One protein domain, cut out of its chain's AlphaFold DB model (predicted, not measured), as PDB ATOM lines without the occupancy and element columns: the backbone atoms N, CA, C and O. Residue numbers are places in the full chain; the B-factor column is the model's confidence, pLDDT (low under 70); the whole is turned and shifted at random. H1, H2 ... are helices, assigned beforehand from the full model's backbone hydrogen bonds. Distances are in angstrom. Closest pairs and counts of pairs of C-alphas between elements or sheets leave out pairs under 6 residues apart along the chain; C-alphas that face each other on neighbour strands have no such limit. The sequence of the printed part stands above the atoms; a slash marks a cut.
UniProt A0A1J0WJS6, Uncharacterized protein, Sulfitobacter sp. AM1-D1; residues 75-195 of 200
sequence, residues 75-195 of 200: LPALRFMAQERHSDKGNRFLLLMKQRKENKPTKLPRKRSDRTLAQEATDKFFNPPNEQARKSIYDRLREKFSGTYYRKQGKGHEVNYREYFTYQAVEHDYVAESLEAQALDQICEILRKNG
ATOM      1  N   LEU A  75      70.164 102.280 190.014       83.00
ATOM      2  CA  LEU A  75      70.062 101.470 191.229       83.00
ATOM      3  C   LEU A  75      69.425 100.089 190.992       83.00
ATOM      4  O   LEU A  75      70.025  99.111 191.445       83.00
ATOM      5  N   PRO A  76      68.312  99.943 190.241       81.94
ATOM      6  CA  PRO A  76      67.767  98.620 189.916       81.94
ATOM      7  C   PRO A  76      68.780  97.730 189.180       81.94
ATOM      8  O   PRO A  76      68.944  96.551 189.496       81.94
ATOM      9  N   ALA A  77      69.539  98.313 188.250       87.25
ATOM     10  CA  ALA A  77      70.571  97.603 187.505       87.25
ATOM     11  C   ALA A  77      71.768  97.219 188.391       87.25
ATOM     12  O   ALA A  77      72.281  96.104 188.294       87.25
ATOM     13  N   LEU A  78      72.193  98.104 189.299       88.38
ATOM     14  CA  LEU A  78      73.269  97.833 190.260       88.38
ATOM     15  C   LEU A  78      72.886  96.735 191.260       88.38
ATOM     16  O   LEU A  78      73.729  95.900 191.596       88.38
ATOM     17  N   ARG A  79      71.619  96.695 191.691       82.62
ATOM     18  CA  ARG A  79      71.067  95.629 192.539       82.62
ATOM     19  C   ARG A  79      71.070  94.288 191.821       82.62
ATOM     20  O   ARG A  79      71.602  93.322 192.360       82.62
ATOM     21  N   PHE A  80      70.594  94.246 190.577       87.69
ATOM     22  CA  PHE A  80      70.661  93.037 189.756       87.69
ATOM     23  C   PHE A  80      72.098  92.523 189.610       87.69
ATOM     24  O   PHE A  80      72.366  91.348 189.856       87.69
ATOM     25  N   MET A  81      73.058  93.404 189.303       91.81
ATOM     26  CA  MET A  81      74.475  93.022 189.248       91.81
ATOM     27  C   MET A  81      74.968  92.422 190.575       91.81
ATOM     28  O   MET A  81      75.766  91.480 190.574       91.81
ATOM     29  N   ALA A  82      74.514  92.956 191.710       87.50
ATOM     30  CA  ALA A  82      74.857  92.461 193.040       87.50
ATOM     31  C   ALA A  82      74.238  91.092 193.346       87.50
ATOM     32  O   ALA A  82      74.954  90.217 193.845       87.50
ATOM     33  N   GLN A  83      72.959  90.901 193.024       84.44
ATOM     34  CA  GLN A  83      72.237  89.643 193.195       84.44
ATOM     35  C   GLN A  83      72.886  88.529 192.372       84.44
ATOM     36  O   GLN A  83      73.262  87.493 192.914       84.44
ATOM     37  N   GLU A  84      73.138  88.771 191.086       88.19
ATOM     38  CA  GLU A  84      73.775  87.794 190.200       88.19
ATOM     39  C   GLU A  84      75.198  87.443 190.659       88.19
ATOM     40  O   GLU A  84      75.595  86.275 190.675       88.19
ATOM     41  N   ARG A  85      75.967  88.434 191.130       86.62
ATOM     42  CA  ARG A  85      77.289  88.196 191.728       86.62
ATOM     43  C   ARG A  85      77.198  87.343 192.996       86.62
ATOM     44  O   ARG A  85      78.090  86.522 193.241       86.62
ATOM     45  N   HIS A  86      76.186  87.571 193.829       83.69
ATOM     46  CA  HIS A  86      75.950  86.792 195.041       83.69
ATOM     47  C   HIS A  86      75.579  85.345 194.687       83.69
ATOM     48  O   HIS A  86      76.232  84.419 195.171       83.69
ATOM     49  N   SER A  87      74.649  85.151 193.751       82.88
ATOM     50  CA  SER A  87      74.262  83.842 193.213       82.88
ATOM     51  C   SER A  87      75.457  83.079 192.630       82.88
ATOM     52  O   SER A  87      75.663  81.911 192.955       82.88
ATOM     53  N   ASP A  88      76.331  83.738 191.862       81.31
ATOM     54  CA  ASP A  88      77.564  83.135 191.333       81.31
ATOM     55  C   ASP A  88      78.513  82.658 192.451       81.31
ATOM     56  O   ASP A  88      79.190  81.628 192.320       81.31
ATOM     57  N   LYS A  89      78.602  83.402 193.566       79.94
ATOM     58  CA  LYS A  89      79.376  82.986 194.748       79.94
ATOM     59  C   LYS A  89      78.720  81.782 195.435       79.94
ATOM     60  O   LYS A  89      79.433  80.815 195.711       79.94
ATOM     61  N   GLY A  90      77.407  81.832 195.668       77.38
ATOM     62  CA  GLY A  90      76.633  80.775 196.324       77.38
ATOM     63  C   GLY A  90      76.658  79.459 195.547       77.38
ATOM     64  O   GLY A  90      77.077  78.432 196.079       77.38
ATOM     65  N   ASN A  91      76.346  79.497 194.249       78.44
ATOM     66  CA  ASN A  91      76.362  78.326 193.367       78.44
ATOM     67  C   ASN A  91      77.732  77.642 193.348       78.44
ATOM     68  O   ASN A  91      77.840  76.417 193.428       78.44
ATOM     69  N   ARG A  92      78.813  78.428 193.295       75.88
ATOM     70  CA  ARG A  92      80.170  77.880 193.329       75.88
ATOM     71  C   ARG A  92      80.517  77.262 194.683       75.88
ATOM     72  O   ARG A  92      81.195  76.237 194.707       75.88
ATOM     73  N   PHE A  93      80.076  77.862 195.788       78.31
ATOM     74  CA  PHE A  93      80.254  77.296 197.125       78.31
ATOM     75  C   PHE A  93      79.517  75.956 197.272       78.31
ATOM     76  O   PHE A  93      80.117  74.974 197.708       78.31
ATOM     77  N   LEU A  94      78.262  75.876 196.822       79.81
ATOM     78  CA  LEU A  94      77.477  74.639 196.841       79.81
ATOM     79  C   LEU A  94      78.131  73.528 196.009       79.81
ATOM     80  O   LEU A  94      78.241  72.390 196.465       79.81
ATOM     81  N   LEU A  95      78.639  73.856 194.817       78.81
ATOM     82  CA  LEU A  95      79.351  72.892 193.973       78.81
ATOM     83  C   LEU A  95      80.674  72.426 194.594       78.81
ATOM     84  O   LEU A  95      81.008  71.247 194.492       78.81
ATOM     85  N   LEU A  96      81.403  73.311 195.281       80.25
ATOM     86  CA  LEU A  96      82.590  72.934 196.059       80.25
ATOM     87  C   LEU A  96      82.239  71.963 197.192       80.25
ATOM     88  O   LEU A  96      82.947  70.977 197.403       80.25
ATOM     89  N   MET A  97      81.140  72.212 197.906       79.50
ATOM     90  CA  MET A  97      80.663  71.318 198.962       79.50
ATOM     91  C   MET A  97      80.252  69.950 198.410       79.50
ATOM     92  O   MET A  97      80.620  68.922 198.980       79.50
ATOM     93  N   LYS A  98      79.571  69.922 197.260       78.12
ATOM     94  CA  LYS A  98      79.221  68.683 196.557       78.12
ATOM     95  C   LYS A  98      80.466  67.905 196.117       78.12
ATOM     96  O   LYS A  98      80.556  66.711 196.383       78.12
ATOM     97  N   GLN A  99      81.460  68.585 195.541       80.94
ATOM     98  CA  GLN A  99      82.740  67.979 195.159       80.94
ATOM     99  C   GLN A  99      83.443  67.322 196.353       80.94
ATOM    100  O   GLN A  99      83.936  66.203 196.224       80.94
ATOM    101  N   ARG A 100      83.486  67.997 197.510       78.62
ATOM    102  CA  ARG A 100      84.078  67.439 198.738       78.62
ATOM    103  C   ARG A 100      83.342  66.190 199.214       78.62
ATOM    104  O   ARG A 100      83.984  65.245 199.648       78.62
ATOM    105  N   LYS A 101      82.010  66.184 199.123       80.44
ATOM    106  CA  LYS A 101      81.185  65.033 199.510       80.44
ATOM    107  C   LYS A 101      81.382  63.836 198.574       80.44
ATOM    108  O   LYS A 101      81.415  62.703 199.034       80.44
ATOM    109  N   GLU A 102      81.488  64.082 197.272       85.62
ATOM    110  CA  GLU A 102      81.524  63.031 196.245       85.62
ATOM    111  C   GLU A 102      82.946  62.603 195.844       85.62
ATOM    112  O   GLU A 102      83.097  61.643 195.092       85.62
ATOM    113  N   ASN A 103      83.986  63.312 196.307       79.62
ATOM    114  CA  ASN A 103      85.392  63.116 195.925       79.62
ATOM    115  C   ASN A 103      85.639  63.083 194.398       79.62
ATOM    116  O   ASN A 103      86.628  62.529 193.922       79.62
ATOM    117  N   LYS A 104      84.755  63.710 193.609       75.50
ATOM    118  CA  LYS A 104      84.846  63.783 192.144       75.50
ATOM    119  C   LYS A 104      85.090  65.218 191.686       75.50
ATOM    120  O   LYS A 104      84.305  66.101 192.042       75.50
ATOM    121  N   PRO A 105      86.128  65.487 190.872       70.00
ATOM    122  CA  PRO A 105      86.384  66.831 190.376       70.00
ATOM    123  C   PRO A 105      85.215  67.311 189.512       70.00
ATOM    124  O   PRO A 105      84.947  66.768 188.444       70.00
ATOM    125  N   THR A 106      84.514  68.341 189.985       73.75
ATOM    126  CA  THR A 106      83.426  68.992 189.248       73.75
ATOM    127  C   THR A 106      83.947  70.307 188.686       73.75
ATOM    128  O   THR A 106      84.555  71.103 189.404       73.75
ATOM    129  N   LYS A 107      83.726  70.561 187.392       75.50
ATOM    130  CA  LYS A 107      84.117  71.830 186.769       75.50
ATOM    131  C   LYS A 107      83.284  72.960 187.376       75.50
ATOM    132  O   LYS A 107      82.081  73.034 187.151       75.50
ATOM    133  N   LEU A 108      83.925  73.840 188.141       72.94
ATOM    134  CA  LEU A 108      83.239  74.987 188.729       72.94
ATOM    135  C   LEU A 108      82.913  76.018 187.639       72.94
ATOM    136  O   LEU A 108      83.803  76.360 186.848       72.94
ATOM    137  N   PRO A 109      81.685  76.564 187.605       75.44
ATOM    138  CA  PRO A 109      81.358  77.657 186.706       75.44
ATOM    139  C   PRO A 109      82.259  78.860 187.007       75.44
ATOM    140  O   PRO A 109      82.575  79.180 188.163       75.44
ATOM    141  N   ARG A 110      82.729  79.516 185.941       76.75
ATOM    142  CA  ARG A 110      83.460  80.777 186.078       76.75
ATOM    143  C   ARG A 110      82.480  81.833 186.581       76.75
ATOM    144  O   ARG A 110      81.377  81.933 186.062       76.75
ATOM    145  N   LYS A 111      82.903  82.616 187.578       81.75
ATOM    146  CA  LYS A 111      82.138  83.786 188.026       81.75
ATOM    147  C   LYS A 111      82.070  84.778 186.870       81.75
ATOM    148  O   LYS A 111      83.109  85.022 186.243       81.75
ATOM    149  N   ARG A 112      80.894  85.344 186.606       88.44
ATOM    150  CA  ARG A 112      80.767  86.436 185.640       88.44
ATOM    151  C   ARG A 112      81.617  87.618 186.102       88.44
ATOM    152  O   ARG A 112      81.779  87.877 187.296       88.44
ATOM    153  N   SER A 113      82.229  88.298 185.137       91.06
ATOM    154  CA  SER A 113      83.009  89.507 185.413       91.06
ATOM    155  C   SER A 113      82.075  90.695 185.649       91.06
ATOM    156  O   SER A 113      80.965  90.705 185.127       91.06
ATOM    157  N   ASP A 114      82.535  91.740 186.348       92.44
ATOM    158  CA  ASP A 114      81.760  92.984 186.514       92.44
ATOM    159  C   ASP A 114      81.319  93.571 185.164       92.44
ATOM    160  O   ASP A 114      80.252  94.161 185.068       92.44
ATOM    161  N   ARG A 115      82.131  93.387 184.113       94.00
ATOM    162  CA  ARG A 115      81.793  93.808 182.751       94.00
ATOM    163  C   ARG A 115      80.627  93.002 182.186       94.00
ATOM    164  O   ARG A 115      79.716  93.590 181.627       94.00
ATOM    165  N   THR A 116      80.665  91.680 182.336       94.31
ATOM    166  CA  THR A 116      79.591  90.786 181.882       94.31
ATOM    167  C   THR A 116      78.286  91.110 182.605       94.31
ATOM    168  O   THR A 116      77.270  91.314 181.958       94.31
ATOM    169  N   LEU A 117      78.344  91.270 183.931       94.81
ATOM    170  CA  LEU A 117      77.186  91.651 184.743       94.81
ATOM    171  C   LEU A 117      76.623  93.018 184.335       94.81
ATOM    172  O   LEU A 117      75.414  93.178 184.244       94.81
ATOM    173  N   ALA A 118      77.484  93.999 184.053       96.06
ATOM    174  CA  ALA A 118      77.042  95.317 183.609       96.06
ATOM    175  C   ALA A 118      76.411  95.289 182.209       96.06
ATOM    176  O   ALA A 118      75.476  96.042 181.956       96.06
ATOM    177  N   GLN A 119      76.901  94.433 181.305       95.31
ATOM    178  CA  GLN A 119      76.291  94.226 179.988       95.31
ATOM    179  C   GLN A 119      74.900  93.604 180.124       95.31
ATOM    180  O   GLN A 119      73.947  94.168 179.601       95.31
ATOM    181  N   GLU A 120      74.771  92.524 180.901       94.88
ATOM    182  CA  GLU A 120      73.480  91.883 181.195       94.88
ATOM    183  C   GLU A 120      72.495  92.867 181.846       94.88
ATOM    184  O   GLU A 120      71.335  92.942 181.454       94.88
ATOM    185  N   ALA A 121      72.958  93.675 182.805       93.94
ATOM    186  CA  ALA A 121      72.141  94.702 183.442       93.94
ATOM    187  C   ALA A 121      71.746  95.821 182.465       93.94
ATOM    188  O   ALA A 121      70.625  96.319 182.509       93.94
ATOM    189  N   THR A 122      72.647  96.202 181.560       93.94
ATOM    190  CA  THR A 122      72.339  97.189 180.522       93.94
ATOM    191  C   THR A 122      71.228  96.684 179.621       93.94
ATOM    192  O   THR A 122      70.247  97.388 179.449       93.94
ATOM    193  N   ASP A 123      71.349  95.455 179.123       91.75
ATOM    194  CA  ASP A 123      70.376  94.858 178.204       91.75
ATOM    195  C   ASP A 123      69.015  94.607 178.865       91.75
ATOM    196  O   ASP A 123      67.988  94.608 178.194       91.75
ATOM    197  N   LYS A 124      69.002  94.383 180.184       90.50
ATOM    198  CA  LYS A 124      67.782  94.107 180.948       90.50
ATOM    199  C   LYS A 124      67.018  95.368 181.350       90.50
ATOM    200  O   LYS A 124      65.792  95.363 181.317       90.50
ATOM    201  N   PHE A 125      67.721  96.409 181.795       85.69
ATOM    202  CA  PHE A 125      67.097  97.592 182.409       85.69
ATOM    203  C   PHE A 125      67.100  98.820 181.506       85.69
ATOM    204  O   PHE A 125      66.378  99.780 181.769       85.69
ATOM    205  N   PHE A 126      67.907  98.811 180.451       83.44
ATOM    206  CA  PHE A 126      68.031  99.927 179.534       83.44
ATOM    207  C   PHE A 126      67.754  99.432 178.114       83.44
ATOM    208  O   PHE A 126      68.202  98.364 177.718       83.44
ATOM    209  N   ASN A 127      67.038 100.234 177.326       89.25
ATOM    210  CA  ASN A 127      66.813  99.984 175.900       89.25
ATOM    211  C   ASN A 127      67.729 100.914 175.082       89.25
ATOM    212  O   ASN A 127      67.265 101.947 174.590       89.25
ATOM    213  N   PRO A 128      69.050 100.644 174.999       88.00
ATOM    214  CA  PRO A 128      69.977 101.539 174.324       88.00
ATOM    215  C   PRO A 128      69.702 101.581 172.810       88.00
ATOM    216  O   PRO A 128      69.557 100.533 172.185       88.00
ATOM    217  N   PRO A 129      69.712 102.768 172.181       88.25
ATOM    218  CA  PRO A 129      69.411 102.912 170.754       88.25
ATOM    219  C   PRO A 129      70.533 102.410 169.827       88.25
ATOM    220  O   PRO A 129      70.309 102.239 168.633       88.25
ATOM    221  N   ASN A 130      71.756 102.229 170.338       92.19
ATOM    222  CA  ASN A 130      72.910 101.739 169.580       92.19
ATOM    223  C   ASN A 130      74.017 101.189 170.503       92.19
ATOM    224  O   ASN A 130      73.991 101.389 171.721       92.19
ATOM    225  N   GLU A 131      75.029 100.538 169.916       93.44
ATOM    226  CA  GLU A 131      76.137  99.914 170.662       93.44
ATOM    227  C   GLU A 131      76.998 100.935 171.429       93.44
ATOM    228  O   GLU A 131      77.545 100.625 172.487       93.44
ATOM    229  N   GLN A 132      77.101 102.178 170.950       94.50
ATOM    230  CA  GLN A 132      77.873 103.219 171.633       94.50
ATOM    231  C   GLN A 132      77.177 103.690 172.918       94.50
ATOM    232  O   GLN A 132      77.821 103.816 173.962       94.50
ATOM    233  N   ALA A 133      75.859 103.894 172.866       91.62
ATOM    234  CA  ALA A 133      75.031 104.195 174.027       91.62
ATOM    235  C   ALA A 133      75.036 103.022 175.014       91.62
ATOM    236  O   ALA A 133      75.262 103.223 176.206       91.62
ATOM    237  N   ARG A 134      74.896 101.792 174.507       93.06
ATOM    238  CA  ARG A 134      75.007 100.564 175.302       93.06
ATOM    239  C   ARG A 134      76.339 100.489 176.049       93.06
ATOM    240  O   ARG A 134      76.357 100.229 177.250       93.06
ATOM    241  N   LYS A 135      77.449 100.787 175.364       95.56
ATOM    242  CA  LYS A 135      78.786 100.832 175.967       95.56
ATOM    243  C   LYS A 135      78.913 101.866 177.073       95.56
ATOM    244  O   LYS A 135      79.395 101.537 178.152       95.56
ATOM    245  N   SER A 136      78.438 103.081 176.823       94.38
ATOM    246  CA  SER A 136      78.431 104.148 177.826       94.38
ATOM    247  C   SER A 136      77.683 103.729 179.099       94.38
ATOM    248  O   SER A 136      78.172 103.945 180.209       94.38
ATOM    249  N   ILE A 137      76.532 103.060 178.947       93.19
ATOM    250  CA  ILE A 137      75.724 102.593 180.078       93.19
ATOM    251  C   ILE A 137      76.447 101.484 180.850       93.19
ATOM    252  O   ILE A 137      76.642 101.642 182.056       93.19
ATOM    253  N   TYR A 138      76.914 100.405 180.203       95.69
ATOM    254  CA  TYR A 138      77.566  99.327 180.962       95.69
ATOM    255  C   TYR A 138      78.885  99.776 181.606       95.69
ATOM    256  O   TYR A 138      79.221  99.309 182.696       95.69
ATOM    257  N   ASP A 139      79.638 100.688 180.980       95.81
ATOM    258  CA  ASP A 139      80.857 101.237 181.581       95.81
ATOM    259  C   ASP A 139      80.512 102.084 182.820       95.81
ATOM    260  O   ASP A 139      81.125 101.896 183.875       95.81
ATOM    261  N   ARG A 140      79.464 102.922 182.756       94.75
ATOM    262  CA  ARG A 140      78.947 103.673 183.915       94.75
ATOM    263  C   ARG A 140      78.498 102.746 185.046       94.75
ATOM    264  O   ARG A 140      78.916 102.942 186.189       94.75
ATOM    265  N   LEU A 141      77.698 101.722 184.739       95.50
ATOM    266  CA  LEU A 141      77.232 100.734 185.720       95.50
ATOM    267  C   LEU A 141      78.411 100.015 186.382       95.50
ATOM    268  O   LEU A 141      78.464  99.889 187.604       95.50
ATOM    269  N   ARG A 142      79.415  99.612 185.599       95.81
ATOM    270  CA  ARG A 142      80.635  98.977 186.109       95.81
ATOM    271  C   ARG A 142      81.432  99.907 187.031       95.81
ATOM    272  O   ARG A 142      81.948  99.465 188.064       95.81
ATOM    273  N   GLU A 143      81.556 101.186 186.686       93.81
ATOM    274  CA  GLU A 143      82.245 102.165 187.530       93.81
ATOM    275  C   GLU A 143      81.506 102.417 188.846       93.81
ATOM    276  O   GLU A 143      82.151 102.463 189.897       93.81
ATOM    277  N   LYS A 144      80.173 102.521 188.812       92.31
ATOM    278  CA  LYS A 144      79.341 102.646 190.016       92.31
ATOM    279  C   LYS A 144      79.423 101.402 190.890       92.31
ATOM    280  O   LYS A 144      79.734 101.509 192.073       92.31
ATOM    281  N   PHE A 145      79.263 100.222 190.303       92.62
ATOM    282  CA  PHE A 145      79.298  98.951 191.026       92.62
ATOM    283  C   PHE A 145      80.652  98.685 191.702       92.62
ATOM    284  O   PHE A 145      80.722  98.179 192.820       92.62
ATOM    285  N   SER A 146      81.756  99.065 191.052       90.38
ATOM    286  CA  SER A 146      83.109  98.958 191.625       90.38
ATOM    287  C   SER A 146      83.460 100.064 192.631       90.38
ATOM    288  O   SER A 146      84.497  99.986 193.301       90.38
ATOM    289  N   GLY A 147      82.633 101.106 192.724       86.38
ATOM    290  CA  GLY A 147      82.874 102.289 193.543       86.38
ATOM    291  C   GLY A 147      83.755 103.356 192.896       86.38
ATOM    292  O   GLY A 147      83.922 104.438 193.450       86.38
ATOM    293  N   THR A 148      84.334 103.076 191.728       89.50
ATOM    294  CA  THR A 148      85.261 103.988 191.041       89.50
ATOM    295  C   THR A 148      84.588 105.314 190.693       89.50
ATOM    296  O   THR A 148      85.199 106.367 190.854       89.50
ATOM    297  N   TYR A 149      83.316 105.270 190.290       88.31
ATOM    298  CA  TYR A 149      82.512 106.457 189.996       88.31
ATOM    299  C   TYR A 149      82.442 107.418 191.192       88.31
ATOM    300  O   TYR A 149      82.742 108.601 191.061       88.31
ATOM    301  N   TYR A 150      82.121 106.896 192.378       82.94
ATOM    302  CA  TYR A 150      81.981 107.700 193.594       82.94
ATOM    303  C   TYR A 150      83.327 108.221 194.098       82.94
ATOM    304  O   TYR A 150      83.434 109.385 194.482       82.94
ATOM    305  N   ARG A 151      84.382 107.402 194.007       84.75
ATOM    306  CA  ARG A 151      85.738 107.814 194.398       84.75
ATOM    307  C   ARG A 151      86.266 108.958 193.533       84.75
ATOM    308  O   ARG A 151      86.879 109.870 194.073       84.75
ATOM    309  N   LYS A 152      85.988 108.956 192.222       86.94
ATOM    310  CA  LYS A 152      86.316 110.084 191.324       86.94
ATOM    311  C   LYS A 152      85.624 111.390 191.742       86.94
ATOM    312  O   LYS A 152      86.120 112.461 191.424       86.94
ATOM    313  N   GLN A 153      84.503 111.302 192.459       83.88
ATOM    314  CA  GLN A 153      83.762 112.447 192.995       83.88
ATOM    315  C   GLN A 153      84.147 112.796 194.443       83.88
ATOM    316  O   GLN A 153      83.452 113.585 195.078       83.88
ATOM    317  N   GLY A 154      85.209 112.194 194.992       77.50
ATOM    318  CA  GLY A 154      85.641 112.423 196.374       77.50
ATOM    319  C   GLY A 154      84.708 111.826 197.435       77.50
ATOM    320  O   GLY A 154      84.714 112.275 198.577       77.50
ATOM    321  N   LYS A 155      83.868 110.845 197.072       75.88
ATOM    322  CA  LYS A 155      82.892 110.208 197.971       75.88
ATOM    323  C   LYS A 155      83.232 108.737 198.227       75.88
ATOM    324  O   LYS A 155      83.748 108.044 197.351       75.88
ATOM    325  N   GLY A 156      82.889 108.256 199.427       73.31
ATOM    326  CA  GLY A 156      82.857 106.829 199.776       73.31
ATOM    327  C   GLY A 156      84.176 106.078 199.591       73.31
ATOM    328  O   GLY A 156      84.179 104.939 199.129       73.31
ATOM    329  N   HIS A 157      85.305 106.702 199.934       75.19
ATOM    330  CA  HIS A 157      86.629 106.084 199.798       75.19
ATOM    331  C   HIS A 157      86.768 104.766 200.573       75.19
ATOM    332  O   HIS A 157      87.372 103.829 200.054       75.19
ATOM    333  N   GLU A 158      86.135 104.668 201.742       79.31
ATOM    334  CA  GLU A 158      86.162 103.483 202.611       79.31
ATOM    335  C   GLU A 158      85.057 102.462 202.290       79.31
ATOM    336  O   GLU A 158      85.033 101.366 202.844       79.31
ATOM    337  N   VAL A 159      84.142 102.779 201.368       77.50
ATOM    338  CA  VAL A 159      82.983 101.928 201.081       77.50
ATOM    339  C   VAL A 159      83.355 100.820 200.094       77.50
ATOM    340  O   VAL A 159      83.791 101.063 198.956       77.50
ATOM    341  N   ASN A 160      83.103  99.570 200.491       84.00
ATOM    342  CA  ASN A 160      83.090  98.439 199.570       84.00
ATOM    343  C   ASN A 160      81.748  98.383 198.830       84.00
ATOM    344  O   ASN A 160      80.834  97.650 199.198       84.00
ATOM    345  N   TYR A 161      81.638  99.159 197.752       84.31
ATOM    346  CA  TYR A 161      80.396  99.297 196.987       84.31
ATOM    347  C   TYR A 161      79.801  97.976 196.492       84.31
ATOM    348  O   TYR A 161      78.585  97.839 196.426       84.31
ATOM    349  N   ARG A 162      80.631  96.969 196.196       87.56
ATOM    350  CA  ARG A 162      80.122  95.659 195.771       87.56
ATOM    351  C   ARG A 162      79.383  94.948 196.898       87.56
ATOM    352  O   ARG A 162      78.363  94.328 196.639       87.56
ATOM    353  N   GLU A 163      79.906  95.022 198.120       81.12
ATOM    354  CA  GLU A 163      79.245  94.459 199.301       81.12
ATOM    355  C   GLU A 163      78.043  95.296 199.714       81.12
ATOM    356  O   GLU A 163      77.008  94.722 200.011       81.12
ATOM    357  N   TYR A 164      78.134  96.623 199.617       82.19
ATOM    358  CA  TYR A 164      77.000  97.520 199.832       82.19
ATOM    359  C   TYR A 164      75.805  97.170 198.934       82.19
ATOM    360  O   TYR A 164      74.702  96.966 199.429       82.19
ATOM    361  N   PHE A 165      76.015  97.028 197.619       81.62
ATOM    362  CA  PHE A 165      74.928  96.650 196.711       81.62
ATOM    363  C   PHE A 165      74.455  95.209 196.935       81.62
ATOM    364  O   PHE A 165      73.274  94.935 196.754       81.62
ATOM    365  N   THR A 166      75.336  94.286 197.344       78.81
ATOM    366  CA  THR A 166      74.920  92.927 197.731       78.81
ATOM    367  C   THR A 166      74.044  92.943 198.980       78.81
ATOM    368  O   THR A 166      73.013  92.285 198.975       78.81
ATOM    369  N   TYR A 167      74.412  93.709 200.009       69.38
ATOM    370  CA  TYR A 167      73.601  93.898 201.210       69.38
ATOM    371  C   TYR A 167      72.224  94.463 200.851       69.38
ATOM    372  O   TYR A 167      71.207  93.910 201.254       69.38
ATOM    373  N   GLN A 168      72.177  95.498 200.006       67.38
ATOM    374  CA  GLN A 168      70.905  96.047 199.533       67.38
ATOM    375  C   GLN A 168      70.053  95.005 198.799       67.38
ATOM    376  O   GLN A 168      68.897  94.813 199.147       67.38
ATOM    377  N   ALA A 169      70.635  94.298 197.828       69.88
ATOM    378  CA  ALA A 169      69.894  93.360 196.991       69.88
ATOM    379  C   ALA A 169      69.453  92.078 197.722       69.88
ATOM    380  O   ALA A 169      68.458  91.477 197.339       69.88
ATOM    381  N   VAL A 170      70.213  91.613 198.721       65.75
ATOM    382  CA  VAL A 170      69.990  90.302 199.360       65.75
ATOM    383  C   VAL A 170      69.397  90.427 200.758       65.75
ATOM    384  O   VAL A 170      68.540  89.632 201.121       65.75
ATOM    385  N   GLU A 171      69.856  91.390 201.554       57.47
ATOM    386  CA  GLU A 171      69.509  91.475 202.979       57.47
ATOM    387  C   GLU A 171      68.455  92.547 203.258       57.47
ATOM    388  O   GLU A 171      67.612  92.359 204.129       57.47
ATOM    389  N   HIS A 172      68.464  93.648 202.508       51.03
ATOM    390  CA  HIS A 172      67.512  94.738 202.698       51.03
ATOM    391  C   HIS A 172      66.235  94.544 201.867       51.03
ATOM    392  O   HIS A 172      65.131  94.567 202.407       51.03
ATOM    393  N   ASP A 173      66.375  94.305 200.562       49.56
ATOM    394  CA  ASP A 173      65.224  94.264 199.656       49.56
ATOM    395  C   ASP A 173      64.478  92.928 199.704       49.56
ATOM    396  O   ASP A 173      63.263  92.935 199.638       49.56
ATOM    397  N   TYR A 174      65.140  91.783 199.926       43.53
ATOM    398  CA  TYR A 174      64.417  90.509 200.094       43.53
ATOM    399  C   TYR A 174      63.483  90.538 201.313       43.53
ATOM    400  O   TYR A 174      62.393  89.965 201.300       43.53
ATOM    401  N   VAL A 175      63.896  91.228 202.380       43.00
ATOM    402  CA  VAL A 175      63.077  91.424 203.581       43.00
ATOM    403  C   VAL A 175      61.950  92.421 203.305       43.00
ATOM    404  O   VAL A 175      60.815  92.147 203.677       43.00
ATOM    405  N   ALA A 176      62.218  93.527 202.605       44.53
ATOM    406  CA  ALA A 176      61.180  94.483 202.218       44.53
ATOM    407  C   ALA A 176      60.157  93.875 201.238       44.53
ATOM    408  O   ALA A 176      58.972  93.882 201.536       44.53
ATOM    409  N   GLU A 177      60.597  93.253 200.141       43.75
ATOM    410  CA  GLU A 177      59.742  92.607 199.135       43.75
ATOM    411  C   GLU A 177      58.914  91.460 199.734       43.75
ATOM    412  O   GLU A 177      57.749  91.286 199.380       43.75
ATOM    413  N   SER A 178      59.474  90.684 200.672       49.78
ATOM    414  CA  SER A 178      58.718  89.623 201.350       49.78
ATOM    415  C   SER A 178      57.697  90.167 202.349       49.78
ATOM    416  O   SER A 178      56.589  89.637 202.412       49.78
ATOM    417  N   LEU A 179      58.022  91.229 203.091       50.84
ATOM    418  CA  LEU A 179      57.079  91.886 203.999       50.84
ATOM    419  C   LEU A 179      55.975  92.623 203.234       50.84
ATOM    420  O   LEU A 179      54.815  92.534 203.622       50.84
ATOM    421  N   GLU A 180      56.310  93.297 202.136       53.88
ATOM    422  CA  GLU A 180      55.357  93.971 201.250       53.88
ATOM    423  C   GLU A 180      54.426  92.963 200.573       53.88
ATOM    424  O   GLU A 180      53.212  93.157 200.584       53.88
ATOM    425  N   ALA A 181      54.953  91.842 200.068       54.16
ATOM    426  CA  ALA A 181      54.134  90.777 199.494       54.16
ATOM    427  C   ALA A 181      53.206  90.130 200.537       54.16
ATOM    428  O   ALA A 181      52.030  89.907 200.254       54.16
ATOM    429  N   GLN A 182      53.705  89.871 201.752       55.72
ATOM    430  CA  GLN A 182      52.898  89.328 202.851       55.72
ATOM    431  C   GLN A 182      51.824  90.316 203.323       55.72
ATOM    432  O   GLN A 182      50.690  89.912 203.581       55.72
ATOM    433  N   ALA A 183      52.157  91.604 203.422       60.50
ATOM    434  CA  ALA A 183      51.205  92.648 203.781       60.50
ATOM    435  C   ALA A 183      50.130  92.809 202.699       60.50
ATOM    436  O   ALA A 183      48.947  92.864 203.027       60.50
ATOM    437  N   LEU A 184      50.520  92.812 201.420       64.12
ATOM    438  CA  LEU A 184      49.596  92.883 200.289       64.12
ATOM    439  C   LEU A 184      48.648  91.679 200.259       64.12
ATOM    440  O   LEU A 184      47.448  91.858 200.067       64.12
ATOM    441  N   ASP A 185      49.150  90.470 200.517       65.75
ATOM    442  CA  ASP A 185      48.318  89.266 200.607       65.75
ATOM    443  C   ASP A 185      47.276  89.372 201.725       65.75
ATOM    444  O   ASP A 185      46.092  89.111 201.499       65.75
ATOM    445  N   GLN A 186      47.680  89.845 202.905       62.56
ATOM    446  CA  GLN A 186      46.762  90.053 204.028       62.56
ATOM    447  C   GLN A 186      45.727  91.150 203.743       62.56
ATOM    448  O   GLN A 186      44.561  91.004 204.114       62.56
ATOM    449  N   ILE A 187      46.115  92.230 203.060       65.62
ATOM    450  CA  ILE A 187      45.197  93.298 202.640       65.62
ATOM    451  C   ILE A 187      44.177  92.750 201.636       65.62
ATOM    452  O   ILE A 187      42.974  92.907 201.845       65.62
ATOM    453  N   CYS A 188      44.631  92.056 200.592       66.44
ATOM    454  CA  CYS A 188      43.765  91.463 199.578       66.44
ATOM    455  C   CYS A 188      42.787  90.446 200.178       66.44
ATOM    456  O   CYS A 188      41.610  90.439 199.821       66.44
ATOM    457  N   GLU A 189      43.223  89.608 201.118       66.31
ATOM    458  CA  GLU A 189      42.325  88.685 201.819       66.31
ATOM    459  C   GLU A 189      41.235  89.408 202.612       66.31
ATOM    460  O   GLU A 189      40.076  88.985 202.598       66.31
ATOM    461  N   ILE A 190      41.578  90.497 203.301       63.34
ATOM    462  CA  ILE A 190      40.604  91.279 204.069       63.34
ATOM    463  C   ILE A 190      39.633  91.998 203.131       63.34
ATOM    464  O   ILE A 190      38.432  92.000 203.395       63.34
ATOM    465  N   LEU A 191      40.119  92.554 202.022       58.41
ATOM    466  CA  LEU A 191      39.279  93.186 201.004       58.41
ATOM    467  C   LEU A 191      38.290  92.181 200.393       58.41
ATOM    468  O   LEU A 191      37.089  92.451 200.382       58.41
ATOM    469  N   ARG A 192      38.745  90.968 200.037       65.62
ATOM    470  CA  ARG A 192      37.860  89.883 199.566       65.62
ATOM    471  C   ARG A 192      36.805  89.495 200.597       65.62
ATOM    472  O   ARG A 192      35.642  89.329 200.243       65.62
ATOM    473  N   LYS A 193      37.180  89.381 201.879       61.91
ATOM    474  CA  LYS A 193      36.238  89.076 202.976       61.91
ATOM    475  C   LYS A 193      35.146  90.134 203.142       61.91
ATOM    476  O   LYS A 193      34.083  89.814 203.658       61.91
ATOM    477  N   ASN A 194      35.394  91.363 202.692       62.41
ATOM    478  CA  ASN A 194      34.437  92.468 202.722       62.41
ATOM    479  C   ASN A 194      33.773  92.723 201.354       62.41
ATOM    480  O   ASN A 194      33.161  93.769 201.156       62.41
ATOM    481  N   GLY A 195      33.881  91.778 200.411       60.69
ATOM    482  CA  GLY A 195      33.217  91.851 199.108       60.69
ATOM    483  C   GLY A 195      33.864  92.808 198.104       60.69
ATOM    484  O   GLY A 195      33.248  93.116 197.089       60.69
TER     485      GLY A 195
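This is residues 75 to 195 of the 200 residues of an uncharacterized protein of Sulfitobacter sp. AM1-D1 (UniProt A0A1J0WJS6). Two long helices, H1 and H5, meet near their first residues as an L, with H2 and H3 packed at the corner and residues 174 to 195 sticking out as an arm. The printed part has 121 residues, 93 of them in five named helices in order H1 to H5, with no named strand; its class is all helix, and it is loose, with a radius of gyration of the C-alphas of 19.2 A and spans of 53 by 48 by 34 A.

Residues 76 to 85 of H1, residues 75 to 102, touch H2, residues 114 to 125, at a steep tilt of 54 degrees, opposite ways; the closest C-alphas, Ala 77 and Ala 121, are 5.2 A apart. H2 touches H3, residues 131 to 145; the closest C-alphas, Ala 118 and Tyr 138, are 4.8 A apart. H3 and H4, residues 148 to 152, only just touch, only at the corner, with 3 pairs of C-alphas within 8 A; the closest, Glu 143 and Tyr 149, are 5.0 A apart. H5, residues 161 to 193, touches H1 about perpendicular at 79 degrees; the closest C-alphas, Ala 82 and Thr 166, are 4.7 A apart. Every O i to N i+4 pair is within hydrogen-bond range in H1 to H4, 25 of 29 in H5.

H1 runs 40.4 A from C-alpha 75 at (70.062, 101.470, 191.229); H5 runs 45.7 A to C-alpha 193 at (36.238, 89.076, 202.976).

The printed part has no cut. H1 to H2 is a long link. Residues 167 to 195 are under pLDDT 70.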